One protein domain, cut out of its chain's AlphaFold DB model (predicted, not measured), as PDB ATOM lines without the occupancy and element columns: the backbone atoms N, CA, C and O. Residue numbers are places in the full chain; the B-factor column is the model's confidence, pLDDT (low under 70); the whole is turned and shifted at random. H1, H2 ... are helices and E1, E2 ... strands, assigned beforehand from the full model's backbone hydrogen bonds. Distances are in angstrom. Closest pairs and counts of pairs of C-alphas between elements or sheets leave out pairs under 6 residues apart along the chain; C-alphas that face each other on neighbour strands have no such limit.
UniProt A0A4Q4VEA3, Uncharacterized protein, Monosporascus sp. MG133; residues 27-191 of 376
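This is residues 27 to 191 of the 376 residues of an uncharacterized protein of Monosporascus sp. MG133 (UniProt A0A4Q4VEA3). A twisted sheet of five strands, with its long strand E7 through the middle of the domain, has two small strand pairs next to it: E1 and E8, of which E8 comes near E2 and E7, and E3 and E6 toward one end, where E3 comes near E4 and E5. H2 covers part of the sheet, H1 grazes it toward the end of E3 and E6, and H3 and H4 lie out at the opposite end. The printed part has 165 residues with four named helices and nine named strands, in the order E1 E2 H1 E3 E4 E5 E6 E7 H2 H3 E8 E9 H4. The sheet's order is E5, E4, E7, E2, E9, antiparallel throughout; the class is mixed, helices and strands, with 70 residues in named elements, under half. The whole is compact, with a radius of gyration of the C-alphas of 15.1 A and spans of 43 by 38 by 28 A.

Begin at E7, residues 121 to 128, antiparallel to E4, residues 86 to 91; look for N 89 and O 125, 2.7 A apart. E5, residues 104 to 108, is an edge strand and forms a hairpin with E4, with N 108 and O 88 at 2.8 A. Pairing is staggered on E7: its residues 121 to 122 pair with E2, residues 50 to 54, where N 53 and O 122 are 2.8 A apart. Beside E2 find the other edge strand, E9, residues 175 to 177, with N 50 and O 177 at 2.8 A. E1, residues 38 to 41, and E8, residues 162 to 165, are antiparallel, with N 39 and O 164 at 2.8 A; E7 and E8 are near each other. E3, residues 76 to 79, and E6, residues 112 to 115, are antiparallel, with N 77 and O 114 at 2.7 A. H1, residues 55 to 60, only grazes the sheet; its closest C-alphas to E7 are Thr 55 and Thr 121, 5.5 A. H2, residues 130 to 135, is on the sheet at a height of 8.1 A, only just over E7 alone, with 2 of its C-alphas falling on E4, and runs along the strands at 20 degrees to E7 on the local plane. H3, residues 147 to 152, is close to H2 but not clearly touching, with closest C-alphas Ala 135 and Leu 150 at 6.1 A. H4, residues 183 to 191, is only just apart from H3, at 8.1 A. In the four helices every O i to N i+4 pair is within hydrogen-bond range.

Find C-alpha 38, where E1 begins, at (-23.732, 59.055, -41.765). E7 runs 24.2 A from C-alpha 121 at (-18.425, 47.831, -32.356); E4 spans 16.3 A and E2 13.0 A. H4 spans 12.4 A and ends at C-alpha 191, (-3.847, 38.603, -20.217).

The C-alphas of Gly 34 and Glu 184 are the farthest apart, 46.2 A. The printed part has no cut; H1 to E3, E4 to E5 and H2 to H3 are long links. Confidence is under 70 at residues 42 to 47 and 140 to 158.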
ATOM      1  N   PHE A  27     -23.771  55.392 -44.691       96.69
ATOM      2  CA  PHE A  27     -24.686  54.487 -44.002       96.69
ATOM      3  C   PHE A  27     -26.089  55.079 -44.009       96.69
ATOM      4  O   PHE A  27     -26.298  56.238 -43.639       96.69
ATOM      5  N   CYS A  28     -27.036  54.248 -44.412       97.44
ATOM      6  CA  CYS A  28     -28.396  54.578 -44.766       97.44
ATOM      7  C   CYS A  28     -29.387  53.734 -43.973       97.44
ATOM      8  O   CYS A  28     -29.087  52.629 -43.509       97.44
ATOM      9  N   LYS A  29     -30.591  54.279 -43.820       97.31
ATOM     10  CA  LYS A  29     -31.656  53.658 -43.026       97.31
ATOM     11  C   LYS A  29     -32.432  52.590 -43.788       97.31
ATOM     12  O   LYS A  29     -33.016  51.704 -43.173       97.31
ATOM     13  N   ASP A  30     -32.435  52.668 -45.115       96.06
ATOM     14  CA  ASP A  30     -33.231  51.806 -45.979       96.06
ATOM     15  C   ASP A  30     -32.437  51.248 -47.167       96.06
ATOM     16  O   ASP A  30     -31.348  51.715 -47.510       96.06
ATOM     17  N   SER A  31     -33.024  50.239 -47.811       94.12
ATOM     18  CA  SER A  31     -32.448  49.506 -48.940       94.12
ATOM     19  C   SER A  31     -32.379  50.292 -50.248       94.12
ATOM     20  O   SER A  31     -31.842  49.780 -51.229       94.12
ATOM     21  N   THR A  32     -32.919  51.511 -50.295       95.88
ATOM     22  CA  THR A  32     -32.796  52.390 -51.464       95.88
ATOM     23  C   THR A  32     -31.555  53.270 -51.388       95.88
ATOM     24  O   THR A  32     -31.190  53.872 -52.395       95.88
ATOM     25  N   CYS A  33     -30.913  53.339 -50.214       95.44
ATOM     26  CA  CYS A  33     -29.809  54.248 -49.933       95.44
ATOM     27  C   CYS A  33     -30.163  55.721 -50.240       95.44
ATOM     28  O   CYS A  33     -29.342  56.491 -50.730       95.44
ATOM     29  N   GLY A  34     -31.417  56.112 -49.970       95.56
ATOM     30  CA  GLY A  34     -31.908  57.480 -50.172       95.56
ATOM     31  C   GLY A  34     -31.742  58.402 -48.957       95.56
ATOM     32  O   GLY A  34     -31.553  59.606 -49.131       95.56
ATOM     33  N   ASP A  35     -31.805  57.855 -47.737       96.38
ATOM     34  CA  ASP A  35     -31.602  58.579 -46.471       96.38
ATOM     35  C   ASP A  35     -30.356  58.051 -45.747       96.38
ATOM     36  O   ASP A  35     -30.410  57.034 -45.046       96.38
ATOM     37  N   CYS A  36     -29.231  58.744 -45.948       96.25
ATOM     38  CA  CYS A  36     -27.908  58.345 -45.473       96.25
ATOM     39  C   CYS A  36     -27.272  59.413 -44.565       96.25
ATOM     40  O   CYS A  36     -26.453  60.228 -45.005       96.25
ATOM     41  N   PRO A  37     -27.661  59.457 -43.281       95.00
ATOM     42  CA  PRO A  37     -27.258  60.528 -42.373       95.00
ATOM     43  C   PRO A  37     -25.816  60.401 -41.851       95.00
ATOM     44  O   PRO A  37     -25.310  61.332 -41.218       95.00
ATOM     45  N   VAL A  38     -25.141  59.277 -42.113       93.88
ATOM     46  CA  VAL A  38     -23.732  59.055 -41.765       93.88
ATOM     47  C   VAL A  38     -22.931  58.878 -43.044       93.88
ATOM     48  O   VAL A  38     -23.261  58.052 -43.890       93.88
ATOM     49  N   GLN A  39     -21.857  59.642 -43.174       92.62
ATOM     50  CA  GLN A  39     -20.962  59.618 -44.321       92.62
ATOM     51  C   GLN A  39     -19.570  59.200 -43.880       92.62
ATOM     52  O   GLN A  39     -19.116  59.525 -42.782       92.62
ATOM     53  N   VAL A  40     -18.872  58.498 -44.758       81.56
ATOM     54  CA  VAL A  40     -17.491  58.095 -44.535       81.56
ATOM     55  C   VAL A  40     -16.618  58.878 -45.484       81.56
ATOM     56  O   VAL A  40     -16.683  58.686 -46.697       81.56
ATOM     57  N   THR A  41     -15.834  59.804 -44.945       76.25
ATOM     58  CA  THR A  41     -14.978  60.653 -45.774       76.25
ATOM     59  C   THR A  41     -13.556  60.109 -45.857       76.25
ATOM     60  O   THR A  41     -13.194  59.174 -45.144       76.25
ATOM     61  N   ASP A  42     -12.797  60.744 -46.755       63.22
ATOM     62  CA  ASP A  42     -11.454  60.440 -47.259       63.22
ATOM     63  C   ASP A  42     -10.484  59.776 -46.264       63.22
ATOM     64  O   ASP A  42     -10.537  60.023 -45.056       63.22
ATOM     65  N   ALA A  43      -9.615  58.925 -46.820       60.38
ATOM     66  CA  ALA A  43      -8.744  57.960 -46.146       60.38
ATOM     67  C   ALA A  43      -8.249  58.447 -44.771       60.38
ATOM     68  O   ALA A  43      -7.575  59.471 -44.676       60.38
ATOM     69  N   GLY A  44      -8.594  57.715 -43.701       59.56
ATOM     70  CA  GLY A  44      -8.173  58.034 -42.335       59.56
ATOM     71  C   GLY A  44      -6.676  57.809 -42.122       59.56
ATOM     72  O   GLY A  44      -5.861  58.040 -43.009       59.56
ATOM     73  N   THR A  45      -6.261  57.360 -40.938       66.44
ATOM     74  CA  THR A  45      -4.839  57.406 -40.529       66.44
ATOM     75  C   THR A  45      -3.880  56.474 -41.276       66.44
ATOM     76  O   THR A  45      -2.696  56.421 -40.945       66.44
ATOM     77  N   GLY A  46      -4.354  55.801 -42.328       63.72
ATOM     78  CA  GLY A  46      -3.600  54.810 -43.083       63.72
ATOM     79  C   GLY A  46      -3.496  53.483 -42.331       63.72
ATOM     80  O   GLY A  46      -3.600  53.401 -41.108       63.72
ATOM     81  N   TYR A  47      -3.332  52.397 -43.073       66.94
ATOM     82  CA  TYR A  47      -3.070  51.078 -42.516       66.94
ATOM     83  C   TYR A  47      -1.680  51.085 -41.871       66.94
ATOM     84  O   TYR A  47      -0.749  51.653 -42.449       66.94
ATOM     85  N   PRO A  48      -1.501  50.459 -40.695       74.56
ATOM     86  CA  PRO A  48      -2.381  49.457 -40.093       74.56
ATOM     87  C   PRO A  48      -3.369  49.962 -39.036       74.56
ATOM     88  O   PRO A  48      -3.989  49.119 -38.406       74.56
ATOM     89  N   ASN A  49      -3.545  51.267 -38.814       89.12
ATOM     90  CA  ASN A  49      -4.353  51.726 -37.679       89.12
ATOM     91  C   ASN A  49      -5.808  51.235 -37.750       89.12
ATOM     92  O   ASN A  49      -6.473  51.347 -38.781       89.12
ATOM     93  N   CYS A  50      -6.296  50.707 -36.632       92.50
ATOM     94  CA  CYS A  50      -7.703  50.476 -36.364       92.50
ATOM     95  C   CYS A  50      -8.346  51.807 -35.964       92.50
ATOM     96  O   CYS A  50      -7.794  52.525 -35.133       92.50
ATOM     97  N   VAL A  51      -9.526  52.106 -36.506       94.56
ATOM     98  CA  VAL A  51     -10.369  53.230 -36.071       94.56
ATOM     99  C   VAL A  51     -11.732  52.639 -35.737       94.56
ATOM    100  O   VAL A  51     -12.519  52.345 -36.636       94.56
ATOM    101  N   VAL A  52     -11.948  52.361 -34.454       95.81
ATOM    102  CA  VAL A  52     -13.086  51.586 -33.951       95.81
ATOM    103  C   VAL A  52     -14.188  52.526 -33.486       95.81
ATOM    104  O   VAL A  52     -13.933  53.464 -32.732       95.81
ATOM    105  N   TYR A  53     -15.422  52.241 -33.886       97.38
ATOM    106  CA  TYR A  53     -16.620  52.977 -33.499       97.38
ATOM    107  C   TYR A  53     -17.574  52.095 -32.708       97.38
ATOM    108  O   TYR A  53     -17.705  50.905 -32.989       97.38
ATOM    109  N   SER A  54     -18.278  52.707 -31.759       97.62
ATOM    110  CA  SER A  54     -19.479  52.138 -31.148       97.62
ATOM    111  C   SER A  54     -20.648  52.290 -32.117       97.62
ATOM    112  O   SER A  54     -20.872  53.381 -32.651       97.62
ATOM    113  N   THR A  55     -21.407  51.221 -32.352       97.06
ATOM    114  CA  THR A  55     -22.617  51.320 -33.179       97.06
ATOM    115  C   THR A  55     -23.684  52.190 -32.518       97.06
ATOM    116  O   THR A  55     -24.386  52.914 -33.216       97.06
ATOM    117  N   GLU A  56     -23.736  52.238 -31.188       96.81
ATOM    118  CA  GLU A  56     -24.653  53.113 -30.451       96.81
ATOM    119  C   GLU A  56     -24.307  54.604 -30.623       96.81
ATOM    120  O   GLU A  56     -25.190  55.424 -30.869       96.81
ATOM    121  N   ASP A  57     -23.022  54.974 -30.586       96.44
ATOM    122  CA  ASP A  57     -22.613  56.380 -30.749       96.44
ATOM    123  C   ASP A  57     -22.837  56.885 -32.181       96.44
ATOM    124  O   ASP A  57     -23.152  58.064 -32.403       96.44
ATOM    125  N   VAL A  58     -22.675  55.986 -33.159       96.44
ATOM    126  CA  VAL A  58     -22.886  56.283 -34.577       96.44
ATOM    127  C   VAL A  58     -24.379  56.307 -34.907       96.44
ATOM    128  O   VAL A  58     -24.831  57.274 -35.520       96.44
ATOM    129  N   PHE A  59     -25.151  55.295 -34.501       96.81
ATOM    130  CA  PHE A  59     -26.522  55.069 -34.979       96.81
ATOM    131  C   PHE A  59     -27.613  55.313 -33.928       96.81
ATOM    132  O   PHE A  59     -28.700  55.738 -34.302       96.81
ATOM    133  N   GLY A  60     -27.350  55.126 -32.632       94.31
ATOM    134  CA  GLY A  60     -28.391  55.132 -31.589       94.31
ATOM    135  C   GLY A  60     -29.060  56.479 -31.333       94.31
ATOM    136  O   GLY A  60     -30.227  56.546 -30.956       94.31
ATOM    137  N   ASN A  61     -28.377  57.579 -31.651       90.75
ATOM    138  CA  ASN A  61     -28.969  58.921 -31.610       90.75
ATOM    139  C   ASN A  61     -29.737  59.292 -32.892       90.75
ATOM    140  O   ASN A  61     -30.109  60.453 -33.073       90.75
ATOM    141  N   GLN A  62     -29.930  58.343 -33.812       90.25
ATOM    142  CA  GLN A  62     -30.550  58.570 -35.112       90.25
ATOM    143  C   GLN A  62     -31.741  57.632 -35.300       90.25
ATOM    144  O   GLN A  62     -31.610  56.412 -35.314       90.25
ATOM    145  N   GLU A  63     -32.928  58.203 -35.485       92.50
ATOM    146  CA  GLU A  63     -34.133  57.404 -35.700       92.50
ATOM    147  C   GLU A  63     -34.097  56.687 -37.058       92.50
ATOM    148  O   GLU A  63     -33.765  57.288 -38.086       92.50
ATOM    149  N   GLY A  64     -34.510  55.416 -37.062       93.25
ATOM    150  CA  GLY A  64     -34.817  54.650 -38.273       93.25
ATOM    151  C   GLY A  64     -33.736  53.684 -38.759       93.25
ATOM    152  O   GLY A  64     -33.967  53.020 -39.763       93.25
ATOM    153  N   PHE A  65     -32.598  53.551 -38.069       95.81
ATOM    154  CA  PHE A  65     -31.675  52.447 -38.350       95.81
ATOM    155  C   PHE A  65     -32.226  51.120 -37.799       95.81
ATOM    156  O   PHE A  65     -32.682  51.085 -36.654       95.81
ATOM    157  N   PRO A  66     -32.192  50.025 -38.579       92.06
ATOM    158  CA  PRO A  66     -32.598  48.712 -38.088       92.06
ATOM    159  C   PRO A  66     -31.584  48.183 -37.063       92.06
ATOM    160  O   PRO A  66     -30.381  48.404 -37.202       92.06
ATOM    161  N   GLY A  67     -32.067  47.475 -36.040       92.62
ATOM    162  CA  GLY A  67     -31.214  46.743 -35.098       92.62
ATOM    163  C   GLY A  67     -30.687  45.440 -35.705       92.62
ATOM    164  O   GLY A  67     -31.274  44.925 -36.657       92.62
ATOM    165  N   SER A  68     -29.605  44.902 -35.143       91.19
ATOM    166  CA  SER A  68     -29.077  43.580 -35.500       91.19
ATOM    167  C   SER A  68     -29.303  42.520 -34.419       91.19
ATOM    168  O   SER A  68     -29.544  42.837 -33.252       91.19
ATOM    169  N   GLU A  69     -29.171  41.242 -34.788       80.44
ATOM    170  CA  GLU A  69     -29.186  40.127 -33.827       80.44
ATOM    171  C   GLU A  69     -27.966  40.151 -32.891       80.44
ATOM    172  O   GLU A  69     -28.067  39.738 -31.736       80.44
ATOM    173  N   GLY A  70     -26.837  40.705 -33.352       75.94
ATOM    174  CA  GLY A  70     -25.611  40.894 -32.567       75.94
ATOM    175  C   GLY A  70     -25.689  41.995 -31.500       75.94
ATOM    176  O   GLY A  70     -24.677  42.321 -30.887       75.94
ATOM    177  N   GLY A  71     -26.862  42.598 -31.280       87.50
ATOM    178  CA  GLY A  71     -27.063  43.667 -30.296       87.50
ATOM    179  C   GLY A  71     -26.572  45.047 -30.745       87.50
ATOM    180  O   GLY A  71     -26.577  45.978 -29.942       87.50
ATOM    181  N   GLY A  72     -26.157  45.178 -32.007       94.38
ATOM    182  CA  GLY A  72     -25.822  46.440 -32.653       94.38
ATOM    183  C   GLY A  72     -26.912  46.884 -33.629       94.38
ATOM    184  O   GLY A  72     -28.107  46.863 -33.326       94.38
ATOM    185  N   TYR A  73     -26.487  47.290 -34.824       97.38
ATOM    186  CA  TYR A  73     -27.352  47.833 -35.873       97.38
ATOM    187  C   TYR A  73     -27.071  47.137 -37.210       97.38
ATOM    188  O   TYR A  73     -25.964  46.662 -37.444       97.38
ATOM    189  N   ALA A  74     -28.055  47.114 -38.107       96.62
ATOM    190  CA  ALA A  74     -27.961  46.499 -39.433       96.62
ATOM    191  C   ALA A  74     -28.102  47.527 -40.584       96.62
ATOM    192  O   ALA A  74     -28.956  47.355 -41.464       96.62
ATOM    193  N   PRO A  75     -27.345  48.647 -40.577       97.38
ATOM    194  CA  PRO A  75     -27.534  49.728 -41.541       97.38
ATOM    195  C   PRO A  75     -27.320  49.250 -42.981       97.38
ATOM    196  O   PRO A  75     -26.592  48.291 -43.246       97.38
ATOM    197  N   PHE A  76     -27.903  49.970 -43.934       97.12
ATOM    198  CA  PHE A  76     -27.539  49.827 -45.338       97.12
ATOM    199  C   PHE A  76     -26.288  50.655 -45.609       97.12
ATOM    200  O   PHE A  76     -26.204  51.796 -45.181       97.12
ATOM    201  N   ILE A  77     -25.295  50.100 -46.287       95.88
ATOM    202  CA  ILE A  77     -24.108  50.815 -46.735       95.88
ATOM    203  C   ILE A  77     -24.239  51.100 -48.232       95.88
ATOM    204  O   ILE A  77     -24.402  50.175 -49.028       95.88
ATOM    205  N   ASP A  78     -24.176  52.379 -48.600       96.31
ATOM    206  CA  ASP A  78     -24.074  52.852 -49.979       96.31
ATOM    207  C   ASP A  78     -22.603  52.995 -50.349       96.31
ATOM    208  O   ASP A  78     -21.953  53.989 -50.019       96.31
ATOM    209  N   VAL A  79     -22.052  51.970 -50.991       94.12
ATOM    210  CA  VAL A  79     -20.676  51.971 -51.475       94.12
ATOM    211  C   VAL A  79     -20.683  52.475 -52.920       94.12
ATOM    212  O   VAL A  79     -21.250  51.801 -53.779       94.12
ATOM    213  N   PRO A  80     -20.028  53.602 -53.249       93.38
ATOM    214  CA  PRO A  80     -19.840  54.009 -54.630       93.38
ATOM    215  C   PRO A  80     -18.836  53.076 -55.300       93.38
ATOM    216  O   PRO A  80     -18.054  52.405 -54.631       93.38
ATOM    217  N   GLN A  81     -18.836  53.036 -56.633       93.94
ATOM    218  CA  GLN A  81     -17.935  52.174 -57.396       93.94
ATOM    219  C   GLN A  81     -16.464  52.427 -57.004       93.94
ATOM    220  O   GLN A  81     -15.940  53.490 -57.339       93.94
ATOM    221  N   PRO A  82     -15.783  51.467 -56.340       90.12
ATOM    222  CA  PRO A  82     -14.374  51.621 -56.010       90.12
ATOM    223  C   PRO A  82     -13.520  51.592 -57.280       90.12
ATOM    224  O   PRO A  82     -13.910  50.984 -58.289       90.12
ATOM    225  N   ASP A  83     -12.335  52.199 -57.209       89.44
ATOM    226  CA  ASP A  83     -11.348  52.122 -58.284       89.44
ATOM    227  C   ASP A  83     -10.960  50.657 -58.585       89.44
ATOM    228  O   ASP A  83     -11.000  49.795 -57.695       89.44
ATOM    229  N   PRO A  84     -10.574  50.331 -59.834       91.38
ATOM    230  CA  PRO A  84     -10.182  48.975 -60.199       91.38
ATOM    231  C   PRO A  84      -9.079  48.414 -59.290       91.38
ATOM    232  O   PRO A  84      -7.985  48.964 -59.195       91.38
ATOM    233  N   GLY A  85      -9.362  47.273 -58.655       89.19
ATOM    234  CA  GLY A  85      -8.441  46.617 -57.722       89.19
ATOM    235  C   GLY A  85      -8.572  47.075 -56.269       89.19
ATOM    236  O   GLY A  85      -7.880  46.521 -55.418       89.19
ATOM    237  N   CYS A  86      -9.464  48.020 -55.973       91.00
ATOM    238  CA  CYS A  86      -9.729  48.496 -54.623       91.00
ATOM    239  C   CYS A  86     -10.996  47.886 -54.016       91.00
ATOM    240  O   CYS A  86     -11.883  47.398 -54.726       91.00
ATOM    241  N   ARG A  87     -11.065  47.871 -52.680       91.88
ATOM    242  CA  ARG A  87     -12.213  47.359 -51.922       91.88
ATOM    243  C   ARG A  87     -12.480  48.172 -50.662       91.88
ATOM    244  O   ARG A  87     -11.549  48.651 -50.018       91.88
ATOM    245  N   VAL A  88     -13.755  48.235 -50.283       92.25
ATOM    246  CA  VAL A  88     -14.218  48.684 -48.962       92.25
ATOM    247  C   VAL A  88     -14.514  47.454 -48.114       92.25
ATOM    248  O   VAL A  88     -15.213  46.553 -48.568       92.25
ATOM    249  N   ILE A  89     -13.984  47.403 -46.898       92.56
ATOM    250  CA  ILE A  89     -14.119  46.291 -45.958       92.56
ATOM    251  C   ILE A  89     -14.742  46.827 -44.675       92.56
ATOM    252  O   ILE A  89     -14.203  47.746 -44.063       92.56
ATOM    253  N   VAL A  90     -15.842  46.225 -44.243       94.19
ATOM    254  CA  VAL A  90     -16.475  46.514 -42.952       94.19
ATOM    255  C   VAL A  90     -16.128  45.379 -42.002       94.19
ATOM    256  O   VAL A  90     -16.298  44.213 -42.363       94.19
ATOM    257  N   LYS A  91     -15.615  45.709 -40.814       94.19
ATOM    258  CA  LYS A  91     -15.237  44.735 -39.787       94.19
ATOM    259  C   LYS A  91     -16.081  44.907 -38.535       94.19
ATOM    260  O   LYS A  91     -16.268  46.038 -38.095       94.19
ATOM    261  N   SER A  92     -16.557  43.799 -37.975       95.06
ATOM    262  CA  SER A  92     -17.411  43.765 -36.789       95.06
ATOM    263  C   SER A  92     -17.385  42.375 -36.114       95.06
ATOM    264  O   SER A  92     -17.362  41.372 -36.826       95.06
ATOM    265  N   PRO A  93     -17.392  42.281 -34.770       95.69
ATOM    266  CA  PRO A  93     -16.996  43.343 -33.846       95.69
ATOM    267  C   PRO A  93     -15.550  43.785 -34.113       95.69
ATOM    268  O   PRO A  93     -14.711  42.979 -34.540       95.69
ATOM    269  N   ALA A  94     -15.260  45.064 -33.886       94.88
ATOM    270  CA  ALA A  94     -13.945  45.651 -34.130       94.88
ATOM    271  C   ALA A  94     -13.262  46.041 -32.817       94.88
ATOM    272  O   ALA A  94     -13.889  46.581 -31.914       94.88
ATOM    273  N   ASP A  95     -11.964  45.773 -32.716       93.88
ATOM    274  CA  ASP A  95     -11.193  46.031 -31.500       93.88
ATOM    275  C   ASP A  95      -9.710  46.212 -31.846       93.88
ATOM    276  O   ASP A  95      -9.138  45.400 -32.576       93.88
ATOM    277  N   THR A  96      -9.077  47.253 -31.301       93.25
ATOM    278  CA  THR A  96      -7.629  47.500 -31.410       93.25
ATOM    279  C   THR A  96      -6.775  46.380 -30.822       93.25
ATOM    280  O   THR A  96      -5.603  46.263 -31.154       93.25
ATOM    281  N   THR A  97      -7.344  45.557 -29.945       91.50
ATOM    282  CA  THR A  97      -6.665  44.449 -29.271       91.50
ATOM    283  C   THR A  97      -6.675  43.149 -30.066       91.50
ATOM    284  O   THR A  97      -5.977  42.200 -29.711       91.50
ATOM    285  N   ARG A  98      -7.456  43.081 -31.149       85.50
ATOM    286  CA  ARG A  98      -7.531  41.902 -32.012       85.50
ATOM    287  C   ARG A  98      -6.616  42.048 -33.213       85.50
ATOM    288  O   ARG A  98      -6.516  43.115 -33.824       85.50
ATOM    289  N   ALA A  99      -6.024  40.928 -33.617       83.94
ATOM    290  CA  ALA A  99      -5.307  40.837 -34.879       83.94
ATOM    291  C   ALA A  99      -6.207  41.330 -36.027       83.94
ATOM    292  O   ALA A  99      -7.349  40.894 -36.175       83.94
ATOM    293  N   GLY A 100      -5.707  42.276 -36.828       85.94
ATOM    294  CA  GLY A 100      -6.439  42.790 -37.988       85.94
ATOM    295  C   GLY A 100      -7.667  43.641 -37.649       85.94
ATOM    296  O   GLY A 100      -8.434  43.951 -38.564       85.94
ATOM    297  N   CYS A 101      -7.824  44.045 -36.384       91.75
ATOM    298  CA  CYS A 101      -8.851  44.960 -35.892       91.75
ATOM    299  C   CYS A 101     -10.306  44.448 -35.941       91.75
ATOM    300  O   CYS A 101     -11.232  45.254 -35.881       91.75
ATOM    301  N   GLY A 102     -10.536  43.139 -36.084       91.12
ATOM    302  CA  GLY A 102     -11.881  42.545 -36.137       91.12
ATOM    303  C   GLY A 102     -12.130  41.665 -37.364       91.12
ATOM    304  O   GLY A 102     -11.235  41.431 -38.179       91.12
ATOM    305  N   TYR A 103     -13.365  41.176 -37.500       88.75
ATOM    306  CA  TYR A 103     -13.750  40.218 -38.544       88.75
ATOM    307  C   TYR A 103     -14.491  40.895 -39.704       88.75
ATOM    308  O   TYR A 103     -15.440  41.626 -39.442       88.75
ATOM    309  N   PRO A 104     -14.115  40.667 -40.977       91.44
ATOM    310  CA  PRO A 104     -14.850  41.176 -42.127       91.44
ATOM    311  C   PRO A 104     -16.290  40.657 -42.149       91.44
ATOM    312  O   PRO A 104     -16.516  39.461 -42.313       91.44
ATOM    313  N   VAL A 105     -17.249  41.572 -42.045       91.50
ATOM    314  CA  VAL A 105     -18.687  41.315 -42.237       91.50
ATOM    315  C   VAL A 105     -19.180  41.822 -43.597       91.50
ATOM    316  O   VAL A 105     -20.231  41.412 -44.074       91.50
ATOM    317  N   GLY A 106     -18.385  42.657 -44.275       90.50
ATOM    318  CA  GLY A 106     -18.634  43.103 -45.646       90.50
ATOM    319  C   GLY A 106     -17.331  43.378 -46.398       90.50
ATOM    320  O   GLY A 106     -16.363  43.858 -45.813       90.50
ATOM    321  N   SER A 107     -17.291  43.071 -47.698       93.62
ATOM    322  CA  SER A 107     -16.173  43.410 -48.593       93.62
ATOM    323  C   SER A 107     -16.692  43.716 -49.997       93.62
ATOM    324  O   SER A 107     -17.094  42.810 -50.731       93.62
ATOM    325  N   PHE A 108     -16.593  44.973 -50.415       92.62
ATOM    326  CA  PHE A 108     -17.220  45.498 -51.623       92.62
ATOM    327  C   PHE A 108     -16.164  45.936 -52.637       92.62
ATOM    328  O   PHE A 108     -15.307  46.760 -52.335       92.62
ATOM    329  N   SER A 109     -16.214  45.366 -53.843       92.75
ATOM    330  CA  SER A 109     -15.317  45.694 -54.972       92.75
ATOM    331  C   SER A 109     -16.038  46.404 -56.126       92.75
ATOM    332  O   SER A 109     -15.453  46.686 -57.171       92.75
ATOM    333  N   ARG A 110     -17.338  46.648 -55.952       91.81
ATOM    334  CA  ARG A 110     -18.241  47.299 -56.900       91.81
ATOM    335  C   ARG A 110     -19.191  48.198 -56.121       91.81
ATOM    336  O   ARG A 110     -19.355  47.992 -54.918       91.81
ATOM    337  N   GLY A 111     -19.790  49.159 -56.816       92.25
ATOM    338  CA  GLY A 111     -20.802  50.013 -56.208       92.25
ATOM    339  C   GLY A 111     -22.043  49.204 -55.825       92.25
ATOM    340  O   GLY A 111     -22.491  48.376 -56.624       92.25
ATOM    341  N   VAL A 112     -22.560  49.388 -54.612       94.81
ATOM    342  CA  VAL A 112     -23.693  48.617 -54.082       94.81
ATOM    343  C   VAL A 112     -24.370  49.339 -52.916       94.81
ATOM    344  O   VAL A 112     -23.691  49.953 -52.103       94.81
ATOM    345  N   CYS A 113     -25.691  49.183 -52.807       95.94
ATOM    346  CA  CYS A 113     -26.462  49.441 -51.592       95.94
ATOM    347  C   CYS A 113     -26.771  48.091 -50.926       95.94
ATOM    348  O   CYS A 113     -27.508  47.281 -51.492       95.94
ATOM    349  N   ALA A 114     -26.158  47.793 -49.780       93.94
ATOM    350  CA  ALA A 114     -26.283  46.488 -49.116       93.94
ATOM    351  C   ALA A 114     -26.450  46.641 -47.606       93.94
ATOM    352  O   ALA A 114     -25.868  47.541 -47.023       93.94
ATOM    353  N   THR A 115     -27.198  45.759 -46.946       94.38
ATOM    354  CA  THR A 115     -27.205  45.722 -45.473       94.38
ATOM    355  C   THR A 115     -25.897  45.123 -44.949       94.38
ATOM    356  O   THR A 115     -25.336  44.211 -45.565       94.38
ATOM    357  N   VAL A 116     -25.399  45.646 -43.832       93.56
ATOM    358  CA  VAL A 116     -24.279  45.075 -43.080       93.56
ATOM    359  C   VAL A 116     -24.716  44.847 -41.643       93.56
ATOM    360  O   VAL A 116     -25.158  45.777 -40.979       93.56
ATOM    361  N   ASP A 117     -24.588  43.612 -41.172       92.81
ATOM    362  CA  ASP A 117     -24.908  43.249 -39.795       92.81
ATOM    363  C   ASP A 117     -23.728  43.616 -38.880       92.81
ATOM    364  O   ASP A 117     -22.633  43.052 -39.000       92.81
ATOM    365  N   LEU A 118     -23.926  44.627 -38.029       95.44
ATOM    366  CA  LEU A 118     -22.914  45.130 -37.108       95.44
ATOM    367  C   LEU A 118     -23.247  44.719 -35.672       95.44
ATOM    368  O   LEU A 118     -24.380  44.821 -35.209       95.44
ATOM    369  N   ASP A 119     -22.207  44.334 -34.949       95.12
ATOM    370  CA  ASP A 119     -22.201  44.091 -33.510       95.12
ATOM    371  C   ASP A 119     -22.155  45.456 -32.783       95.12
ATOM    372  O   ASP A 119     -22.344  46.524 -33.366       95.12
ATOM    373  N   THR A 120     -21.866  45.465 -31.493       96.31
ATOM    374  CA  THR A 120     -21.701  46.673 -30.666       96.31
ATOM    375  C   THR A 120     -20.566  47.598 -31.125       96.31
ATOM    376  O   THR A 120     -20.582  48.798 -30.840       96.31
ATOM    377  N   THR A 121     -19.579  47.073 -31.855       97.50
ATOM    378  CA  THR A 121     -18.425  47.831 -32.356       97.50
ATOM    379  C   THR A 121     -18.122  47.489 -33.803       97.50
ATOM    380  O   THR A 121     -18.303  46.357 -34.237       97.50
ATOM    381  N   PHE A 122     -17.613  48.449 -34.565       97.31
ATOM    382  CA  PHE A 122     -17.224  48.205 -35.948       97.31
ATOM    383  C   PHE A 122     -16.122  49.154 -36.406       97.31
ATOM    384  O   PHE A 122     -15.823  50.165 -35.770       97.31
ATOM    385  N   MET A 123     -15.516  48.830 -37.540       95.56
ATOM    386  CA  MET A 123     -14.664  49.758 -38.268       95.56
ATOM    387  C   MET A 123     -14.825  49.572 -39.767       95.56
ATOM    388  O   MET A 123     -15.249  48.513 -40.240       95.56
ATOM    389  N   VAL A 124     -14.418  50.588 -40.522       93.88
ATOM    390  CA  VAL A 124     -14.358  50.504 -41.977       93.88
ATOM    391  C   VAL A 124     -12.938  50.735 -42.457       93.88
ATOM    392  O   VAL A 124     -12.220  51.594 -41.946       93.88
ATOM    393  N   GLN A 125     -12.533  49.938 -43.436       91.81
ATOM    394  CA  GLN A 125     -11.202  49.927 -44.007       91.81
ATOM    395  C   GLN A 125     -11.275  49.925 -45.526       91.81
ATOM    396  O   GLN A 125     -12.126  49.278 -46.129       91.81
ATOM    397  N   PHE A 126     -10.342  50.624 -46.147       90.06
ATOM    398  CA  PHE A 126     -10.107  50.600 -47.578       90.06
ATOM    399  C   PHE A 126      -8.817  49.841 -47.880       90.06
ATOM    400  O   PHE A 126      -7.916  49.810 -47.041       90.06
ATOM    401  N   CYS A 127      -8.720  49.226 -49.055       90.06
ATOM    402  CA  CYS A 127      -7.496  48.617 -49.576       90.06
ATOM    403  C   CYS A 127      -7.466  48.709 -51.104       90.06
ATOM    404  O   CYS A 127      -8.523  48.695 -51.736       90.06
ATOM    405  N   CYS A 128      -6.270  48.736 -51.695       89.06
ATOM    406  CA  CYS A 128      -6.069  48.668 -53.142       89.06
ATOM    407  C   CYS A 128      -4.957  47.693 -53.500       89.06
ATOM    408  O   CYS A 128      -3.888  47.717 -52.911       89.06
ATOM    409  N   GLY A 129      -5.185  46.874 -54.522       89.19
ATOM    410  CA  GLY A 129      -4.241  45.845 -54.938       89.19
ATOM    411  C   GLY A 129      -4.495  44.513 -54.238       89.19
ATOM    412  O   GLY A 129      -5.053  44.437 -53.144       89.19
ATOM    413  N   ALA A 130      -4.112  43.429 -54.912       86.19
ATOM    414  CA  ALA A 130      -4.402  42.077 -54.447       86.19
ATOM    415  C   ALA A 130      -3.732  41.769 -53.100       86.19
ATOM    416  O   ALA A 130      -4.361  41.152 -52.242       86.19
ATOM    417  N   ASP A 131      -2.493  42.225 -52.902       85.00
ATOM    418  CA  ASP A 131      -1.724  41.961 -51.685       85.00
ATOM    419  C   ASP A 131      -2.247  42.752 -50.487       85.00
ATOM    420  O   ASP A 131      -2.549  42.146 -49.460       85.00
ATOM    421  N   ASP A 132      -2.462  44.061 -50.636       84.31
ATOM    422  CA  ASP A 132      -2.991  44.907 -49.560       84.31
ATOM    423  C   ASP A 132      -4.401  44.477 -49.166       84.31
ATOM    424  O   ASP A 132      -4.724  44.383 -47.983       84.31
ATOM    425  N   CYS A 133      -5.254  44.165 -50.146       87.12
ATOM    426  CA  CYS A 133      -6.595  43.683 -49.856       87.12
ATOM    427  C   CYS A 133      -6.598  42.296 -49.224       87.12
ATOM    428  O   CYS A 133      -7.417  42.029 -48.347       87.12
ATOM    429  N   ARG A 134      -5.675  41.414 -49.612       84.56
ATOM    430  CA  ARG A 134      -5.498  40.124 -48.943       84.56
ATOM    431  C   ARG A 134      -5.026  40.310 -47.498       84.56
ATOM    432  O   ARG A 134      -5.600  39.682 -46.612       84.56
ATOM    433  N   ALA A 135      -4.068  41.204 -47.247       81.88
ATOM    434  CA  ALA A 135      -3.574  41.541 -45.909       81.88
ATOM    435  C   ALA A 135      -4.648  42.212 -45.033       81.88
ATOM    436  O   ALA A 135      -4.754  41.935 -43.842       81.88
ATOM    437  N   ALA A 136      -5.511  43.036 -45.629       83.50
ATOM    438  CA  ALA A 136      -6.650  43.649 -44.950       83.50
ATOM    439  C   ALA A 136      -7.791  42.652 -44.644       83.50
ATOM    440  O   ALA A 136      -8.711  42.980 -43.892       83.50
ATOM    441  N   GLY A 137      -7.730  41.431 -45.191       83.81
ATOM    442  CA  GLY A 137      -8.733  40.379 -45.003       83.81
ATOM    443  C   GLY A 137      -9.861  40.379 -46.041       83.81
ATOM    444  O   GLY A 137     -10.811  39.620 -45.899       83.81
ATOM    445  N   ALA A 138      -9.770  41.165 -47.119       83.88
ATOM    446  CA  ALA A 138     -10.837  41.310 -48.118       83.88
ATOM    447  C   ALA A 138     -11.139  40.029 -48.916       83.88
ATOM    448  O   ALA A 138     -12.193  39.906 -49.540       83.88
ATOM    449  N   SER A 139     -10.187  39.095 -48.978       73.12
ATOM    450  CA  SER A 139     -10.336  37.816 -49.678       73.12
ATOM    451  C   SER A 139     -10.856  36.694 -48.780       73.12
ATOM    452  O   SER A 139     -11.142  35.609 -49.282       73.12
ATOM    453  N   LYS A 140     -10.963  36.921 -47.466       63.84
ATOM    454  CA  LYS A 140     -11.383  35.904 -46.503       63.84
ATOM    455  C   LYS A 140     -12.784  36.238 -45.997       63.84
ATOM    456  O   LYS A 140     -12.973  37.198 -45.266       63.84
ATOM    457  N   ARG A 141     -13.764  35.412 -46.377       54.28
ATOM    458  CA  ARG A 141     -15.099  35.385 -45.748       54.28
ATOM    459  C   ARG A 141     -15.118  34.566 -44.447       54.28
ATOM    460  O   ARG A 141     -16.177  34.351 -43.878       54.28
ATOM    461  N   SER A 142     -13.963  34.071 -44.001       47.38
ATOM    462  CA  SER A 142     -13.833  33.199 -42.837       47.38
ATOM    463  C   SER A 142     -12.935  33.818 -41.769       47.38
ATOM    464  O   SER A 142     -11.919  34.443 -42.071       47.38
ATOM    465  N   ALA A 143     -13.290  33.590 -40.502       41.44
ATOM    466  CA  ALA A 143     -12.568  34.077 -39.327       41.44
ATOM    467  C   ALA A 143     -11.188  33.418 -39.110       41.44
ATOM    468  O   ALA A 143     -10.508  33.760 -38.146       41.44
ATOM    469  N   LYS A 144     -10.729  32.518 -40.000       42.84
ATOM    470  CA  LYS A 144      -9.323  32.072 -40.039       42.84
ATOM    471  C   LYS A 144      -8.442  33.193 -40.603       42.84
ATOM    472  O   LYS A 144      -7.894  33.118 -41.714       42.84
ATOM    473  N   PHE A 145      -8.323  34.260 -39.815       49.47
ATOM    474  CA  PHE A 145      -7.168  35.135 -39.861       49.47
ATOM    475  C   PHE A 145      -5.977  34.293 -39.449       49.47
ATOM    476  O   PHE A 145      -5.836  33.892 -38.303       49.47
ATOM    477  N   ASP A 146      -5.165  33.974 -40.441       48.12
ATOM    478  CA  ASP A 146      -3.855  33.419 -40.192       48.12
ATOM    479  C   ASP A 146      -3.048  34.573 -39.593       48.12
ATOM    480  O   ASP A 146      -2.803  35.572 -40.281       48.12
ATOM    481  N   SER A 147      -2.803  34.511 -38.282       48.06
ATOM    482  CA  SER A 147      -2.132  35.577 -37.540       48.06
ATOM    483  C   SER A 147      -0.776  35.868 -38.175       48.06
ATOM    484  O   SER A 147      -0.450  37.031 -38.381       48.06
ATOM    485  N   GLU A 148      -0.071  34.836 -38.645       52.62
ATOM    486  CA  GLU A 148       1.204  34.934 -39.358       52.62
ATOM    487  C   GLU A 148       1.126  35.867 -40.584       52.62
ATOM    488  O   GLU A 148       2.055  36.622 -40.880       52.62
ATOM    489  N   TYR A 149      -0.034  35.921 -41.245       53.38
ATOM    490  CA  TYR A 149      -0.271  36.743 -42.432       53.38
ATOM    491  C   TYR A 149      -0.441  38.238 -42.134       53.38
ATOM    492  O   TYR A 149      -0.055  39.080 -42.947       53.38
ATOM    493  N   LEU A 150      -1.012  38.578 -40.974       50.91
ATOM    494  CA  LEU A 150      -1.178  39.966 -40.526       50.91
ATOM    495  C   LEU A 150       0.138  40.568 -40.022       50.91
ATOM    496  O   LEU A 150       0.345  41.776 -40.120       50.91
ATOM    497  N   LEU A 151       1.034  39.722 -39.517       57.03
ATOM    498  CA  LEU A 151       2.332  40.133 -38.985       57.03
ATOM    499  C   LEU A 151       3.363  40.359 -40.112       57.03
ATOM    500  O   LEU A 151       4.308  41.126 -39.938       57.03
ATOM    501  N   GLY A 152       3.177  39.722 -41.278       45.84
ATOM    502  CA  GLY A 152       4.208  39.622 -42.317       45.84
ATOM    503  C   GLY A 152       4.220  40.680 -43.430       45.84
ATOM    504  O   GLY A 152       5.249  40.828 -44.085       45.84
ATOM    505  N   SER A 153       3.132  41.416 -43.699       52.59
ATOM    506  CA  SER A 153       3.041  42.257 -44.916       52.59
ATOM    507  C   SER A 153       2.491  43.665 -44.665       52.59
ATOM    508  O   SER A 153       1.306  43.933 -44.833       52.59
ATOM    509  N   ARG A 154       3.384  44.605 -44.327       53.78
ATOM    510  CA  ARG A 154       3.117  46.058 -44.341       53.78
ATOM    511  C   ARG A 154       3.298  46.615 -45.760       53.78
ATOM    512  O   ARG A 154       4.270  47.314 -46.033       53.78
ATOM    513  N   SER A 155       2.406  46.254 -46.677       45.03
ATOM    514  CA  SER A 155       2.347  46.856 -48.015       45.03
ATOM    515  C   SER A 155       1.313  47.987 -48.003       45.03
ATOM    516  O   SER A 155       0.224  47.835 -47.454       45.03
ATOM    517  N   GLY A 156       1.740  49.171 -48.448       50.16
ATOM    518  CA  GLY A 156       1.059  50.443 -48.233       50.16
ATOM    519  C   GLY A 156       0.003  50.740 -49.293       50.16
ATOM    520  O   GLY A 156       0.330  50.871 -50.469       50.16
ATOM    521  N   GLY A 157      -1.229  50.953 -48.836       57.03
ATOM    522  CA  GLY A 157      -2.361  51.327 -49.686       57.03
ATOM    523  C   GLY A 157      -3.723  51.158 -49.014       57.03
ATOM    524  O   GLY A 157      -4.715  51.715 -49.477       57.03
ATOM    525  N   SER A 158      -3.791  50.431 -47.899       64.06
ATOM    526  CA  SER A 158      -4.990  50.342 -47.071       64.06
ATOM    527  C   SER A 158      -5.068  51.465 -46.029       64.06
ATOM    528  O   SER A 158      -4.060  52.078 -45.685       64.06
ATOM    529  N   GLY A 159      -6.263  51.759 -45.514       79.69
ATOM    530  CA  GLY A 159      -6.480  52.766 -44.469       79.69
ATOM    531  C   GLY A 159      -7.815  52.585 -43.764       79.69
ATOM    532  O   GLY A 159      -8.803  52.250 -44.413       79.69
ATOM    533  N   ALA A 160      -7.850  52.757 -42.441       87.06
ATOM    534  CA  ALA A 160      -9.116  52.880 -41.722       87.06
ATOM    535  C   ALA A 160      -9.772  54.228 -42.039       87.06
ATOM    536  O   ALA A 160      -9.075  55.184 -42.376       87.06
ATOM    537  N   ALA A 161     -11.097  54.299 -41.969       90.69
ATOM    538  CA  ALA A 161     -11.850  55.477 -42.383       90.69
ATOM    539  C   ALA A 161     -12.422  56.268 -41.197       90.69
ATOM    540  O   ALA A 161     -12.804  55.693 -40.170       90.69
ATOM    541  N   TYR A 162     -12.506  57.592 -41.354       93.44
ATOM    542  CA  TYR A 162     -13.189  58.455 -40.394       93.44
ATOM    543  C   TYR A 162     -14.662  58.653 -40.756       93.44
ATOM    544  O   TYR A 162     -14.998  58.884 -41.918       93.44
ATOM    545  N   LEU A 163     -15.534  58.576 -39.750       93.88
ATOM    546  CA  LEU A 163     -16.973  58.767 -39.917       93.88
ATOM    547  C   LEU A 163     -17.381  60.200 -39.585       93.88
ATOM    548  O   LEU A 163     -16.874  60.816 -38.645       93.88
ATOM    549  N   TYR A 164     -18.338  60.710 -40.348       94.19
ATOM    550  CA  TYR A 164     -18.901  62.043 -40.207       94.19
ATOM    551  C   TYR A 164     -20.422  61.962 -40.263       94.19
ATOM    552  O   TYR A 164     -21.005  61.114 -40.938       94.19
ATOM    553  N   ARG A 165     -21.088  62.868 -39.556       94.31
ATOM    554  CA  ARG A 165     -22.526  63.088 -39.713       94.31
ATOM    555  C   ARG A 165     -22.798  63.902 -40.979       94.31
ATOM    556  O   ARG A 165     -21.906  64.572 -41.497       94.31
ATOM    557  N   ALA A 166     -24.045  63.898 -41.443       90.50
ATOM    558  CA  ALA A 166     -24.482  64.689 -42.595       90.50
ATOM    559  C   ALA A 166     -24.232  66.207 -42.451       90.50
ATOM    560  O   ALA A 166     -24.141  66.910 -43.453       90.50
ATOM    561  N   ASP A 167     -24.098  66.717 -41.222       91.50
ATOM    562  CA  ASP A 167     -23.739  68.114 -40.941       91.50
ATOM    563  C   ASP A 167     -22.223  68.401 -41.023       91.50
ATOM    564  O   ASP A 167     -21.796  69.537 -40.815       91.50
ATOM    565  N   GLY A 168     -21.408  67.387 -41.332       91.31
ATOM    566  CA  GLY A 168     -19.950  67.471 -41.391       91.31
ATOM    567  C   GLY A 168     -19.254  67.321 -40.036       91.31
ATOM    568  O   GLY A 168     -18.033  67.462 -39.966       91.31
ATOM    569  N   THR A 169     -19.979  67.028 -38.954       93.81
ATOM    570  CA  THR A 169     -19.381  66.768 -37.640       93.81
ATOM    571  C   THR A 169     -18.695  65.407 -37.634       93.81
ATOM    572  O   THR A 169     -19.339  64.386 -37.883       93.81
ATOM    573  N   LYS A 170     -17.403  65.380 -37.296       94.19
ATOM    574  CA  LYS A 170     -16.653  64.135 -37.090       94.19
ATOM    575  C   LYS A 170     -17.260  63.343 -35.928       94.19
ATOM    576  O   LYS A 170     -17.526  63.899 -34.862       94.19
ATOM    577  N   ILE A 171     -17.457  62.047 -36.129       94.81
ATOM    578  CA  ILE A 171     -17.789  61.107 -35.061       94.81
ATOM    579  C   ILE A 171     -16.462  60.614 -34.479       94.81
ATOM    580  O   ILE A 171     -15.602  60.142 -35.222       94.81
ATOM    581  N   GLU A 172     -16.255  60.771 -33.171       96.06
ATOM    582  CA  GLU A 172     -15.006  60.325 -32.548       96.06
ATOM    583  C   GLU A 172     -14.997  58.797 -32.381       96.06
ATOM    584  O   GLU A 172     -15.998  58.232 -31.928       96.06
ATOM    585  N   PRO A 173     -13.897  58.115 -32.746       96.12
ATOM    586  CA  PRO A 173     -13.758  56.688 -32.498       96.12
ATOM    587  C   PRO A 173     -13.631  56.409 -30.997       96.12
ATOM    588  O   PRO A 173     -13.050  57.196 -30.248       96.12
ATOM    589  N   ILE A 174     -14.124  55.251 -30.561       97.19
ATOM    590  CA  ILE A 174     -13.978  54.784 -29.174       97.19
ATOM    591  C   ILE A 174     -12.574  54.233 -28.898       97.19
ATOM    592  O   ILE A 174     -12.127  54.213 -27.754       97.19
ATOM    593  N   ALA A 175     -11.873  53.800 -29.948       95.75
ATOM    594  CA  ALA A 175     -10.482  53.384 -29.886       95.75
ATOM    595  C   ALA A 175      -9.793  53.645 -31.228       95.75
ATOM    596  O   ALA A 175     -10.359  53.404 -32.297       95.75
ATOM    597  N   GLU A 176      -8.551  54.113 -31.168       94.56
ATOM    598  CA  GLU A 176      -7.696  54.279 -32.336       94.56
ATOM    599  C   GLU A 176      -6.276  53.811 -32.013       94.56
ATOM    600  O   GLU A 176      -5.724  54.151 -30.964       94.56
ATOM    601  N   GLY A 177      -5.679  53.029 -32.908       92.19
ATOM    602  CA  GLY A 177      -4.307  52.559 -32.743       92.19
ATOM    603  C   GLY A 177      -3.957  51.388 -33.654       92.19
ATOM    604  O   GLY A 177      -4.841  50.821 -34.296       92.19
ATOM    605  N   PRO A 178      -2.673  51.017 -33.744       90.81
ATOM    606  CA  PRO A 178      -2.268  49.843 -34.503       90.81
ATOM    607  C   PRO A 178      -2.824  48.565 -33.848       90.81
ATOM    608  O   PRO A 178      -2.855  48.488 -32.618       90.81
ATOM    609  N   PRO A 179      -3.226  47.549 -34.631       87.56
ATOM    610  CA  PRO A 179      -3.500  46.228 -34.091       87.56
ATOM    611  C   PRO A 179      -2.205  45.631 -33.529       87.56
ATOM    612  O   PRO A 179      -1.116  45.992 -33.999       87.56
ATOM    613  N   PRO A 180      -2.294  44.681 -32.583       85.00
ATOM    614  CA  PRO A 180      -1.130  43.939 -32.128       85.00
ATOM    615  C   PRO A 180      -0.437  43.284 -33.326       85.00
ATOM    616  O   PRO A 180      -1.061  42.652 -34.183       85.00
ATOM    617  N   SER A 181       0.869  43.504 -33.395       82.00
ATOM    618  CA  SER A 181       1.730  43.186 -34.530       82.00
ATOM    619  C   SER A 181       2.774  42.125 -34.201       82.00
ATOM    620  O   SER A 181       3.617  41.805 -35.040       82.00
ATOM    621  N   THR A 182       2.702  41.553 -33.001       83.50
ATOM    622  CA  THR A 182       3.489  40.396 -32.574       83.50
ATOM    623  C   THR A 182       2.608  39.426 -31.778       83.50
ATOM    624  O   THR A 182       1.633  39.865 -31.162       83.50
ATOM    625  N   PRO A 183       2.935  38.119 -31.749       79.62
ATOM    626  CA  PRO A 183       2.258  37.165 -30.872       79.62
ATOM    627  C   PRO A 183       2.337  37.582 -29.398       79.62
ATOM    628  O   PRO A 183       1.348  37.490 -28.687       79.62
ATOM    629  N   GLU A 184       3.473  38.145 -28.971       85.31
ATOM    630  CA  GLU A 184       3.674  38.628 -27.600       85.31
ATOM    631  C   GLU A 184       2.742  39.799 -27.244       85.31
ATOM    632  O   GLU A 184       2.189  39.831 -26.148       85.31
ATOM    633  N   GLU A 185       2.501  40.735 -28.174       84.44
ATOM    634  CA  GLU A 185       1.481  41.780 -27.999       84.44
ATOM    635  C   GLU A 185       0.070  41.181 -27.926       84.44
ATOM    636  O   GLU A 185      -0.733  41.621 -27.107       84.44
ATOM    637  N   LEU A 186      -0.232  40.163 -28.740       78.12
ATOM    638  CA  LEU A 186      -1.523  39.468 -28.701       78.12
ATOM    639  C   LEU A 186      -1.753  38.799 -27.335       78.12
ATOM    640  O   LEU A 186      -2.800  38.986 -26.708       78.12
ATOM    641  N   ASP A 187      -0.746  38.070 -26.853       78.19
ATOM    642  CA  ASP A 187      -0.770  37.367 -25.574       78.19
ATOM    643  C   ASP A 187      -0.878  38.355 -24.410       78.19
ATOM    644  O   ASP A 187      -1.729  38.190 -23.531       78.19
ATOM    645  N   ALA A 188      -0.077  39.426 -24.424       81.31
ATOM    646  CA  ALA A 188      -0.097  40.463 -23.397       81.31
ATOM    647  C   ALA A 188      -1.482  41.105 -23.262       81.31
ATOM    648  O   ALA A 188      -1.961  41.332 -22.145       81.31
ATOM    649  N   VAL A 189      -2.159  41.351 -24.385       79.38
ATOM    650  CA  VAL A 189      -3.501  41.926 -24.356       79.38
ATOM    651  C   VAL A 189      -4.544  40.907 -23.890       79.38
ATOM    652  O   VAL A 189      -5.403  41.253 -23.075       79.38
ATOM    653  N   SER A 190      -4.432  39.638 -24.293       71.62
ATOM    654  CA  SER A 190      -5.312  38.573 -23.789       71.62
ATOM    655  C   SER A 190      -5.252  38.440 -22.254       71.62
ATOM    656  O   SER A 190      -6.277  38.251 -21.590       71.62
ATOM    657  N   HIS A 191      -4.063  38.626 -21.664       71.69
ATOM    658  CA  HIS A 191      -3.847  38.603 -20.217       71.69
ATOM    659  C   HIS A 191      -4.379  39.856 -19.502       71.69
ATOM    660  O   HIS A 191      -4.923  39.747 -18.396       71.69
TER     661      HIS A 191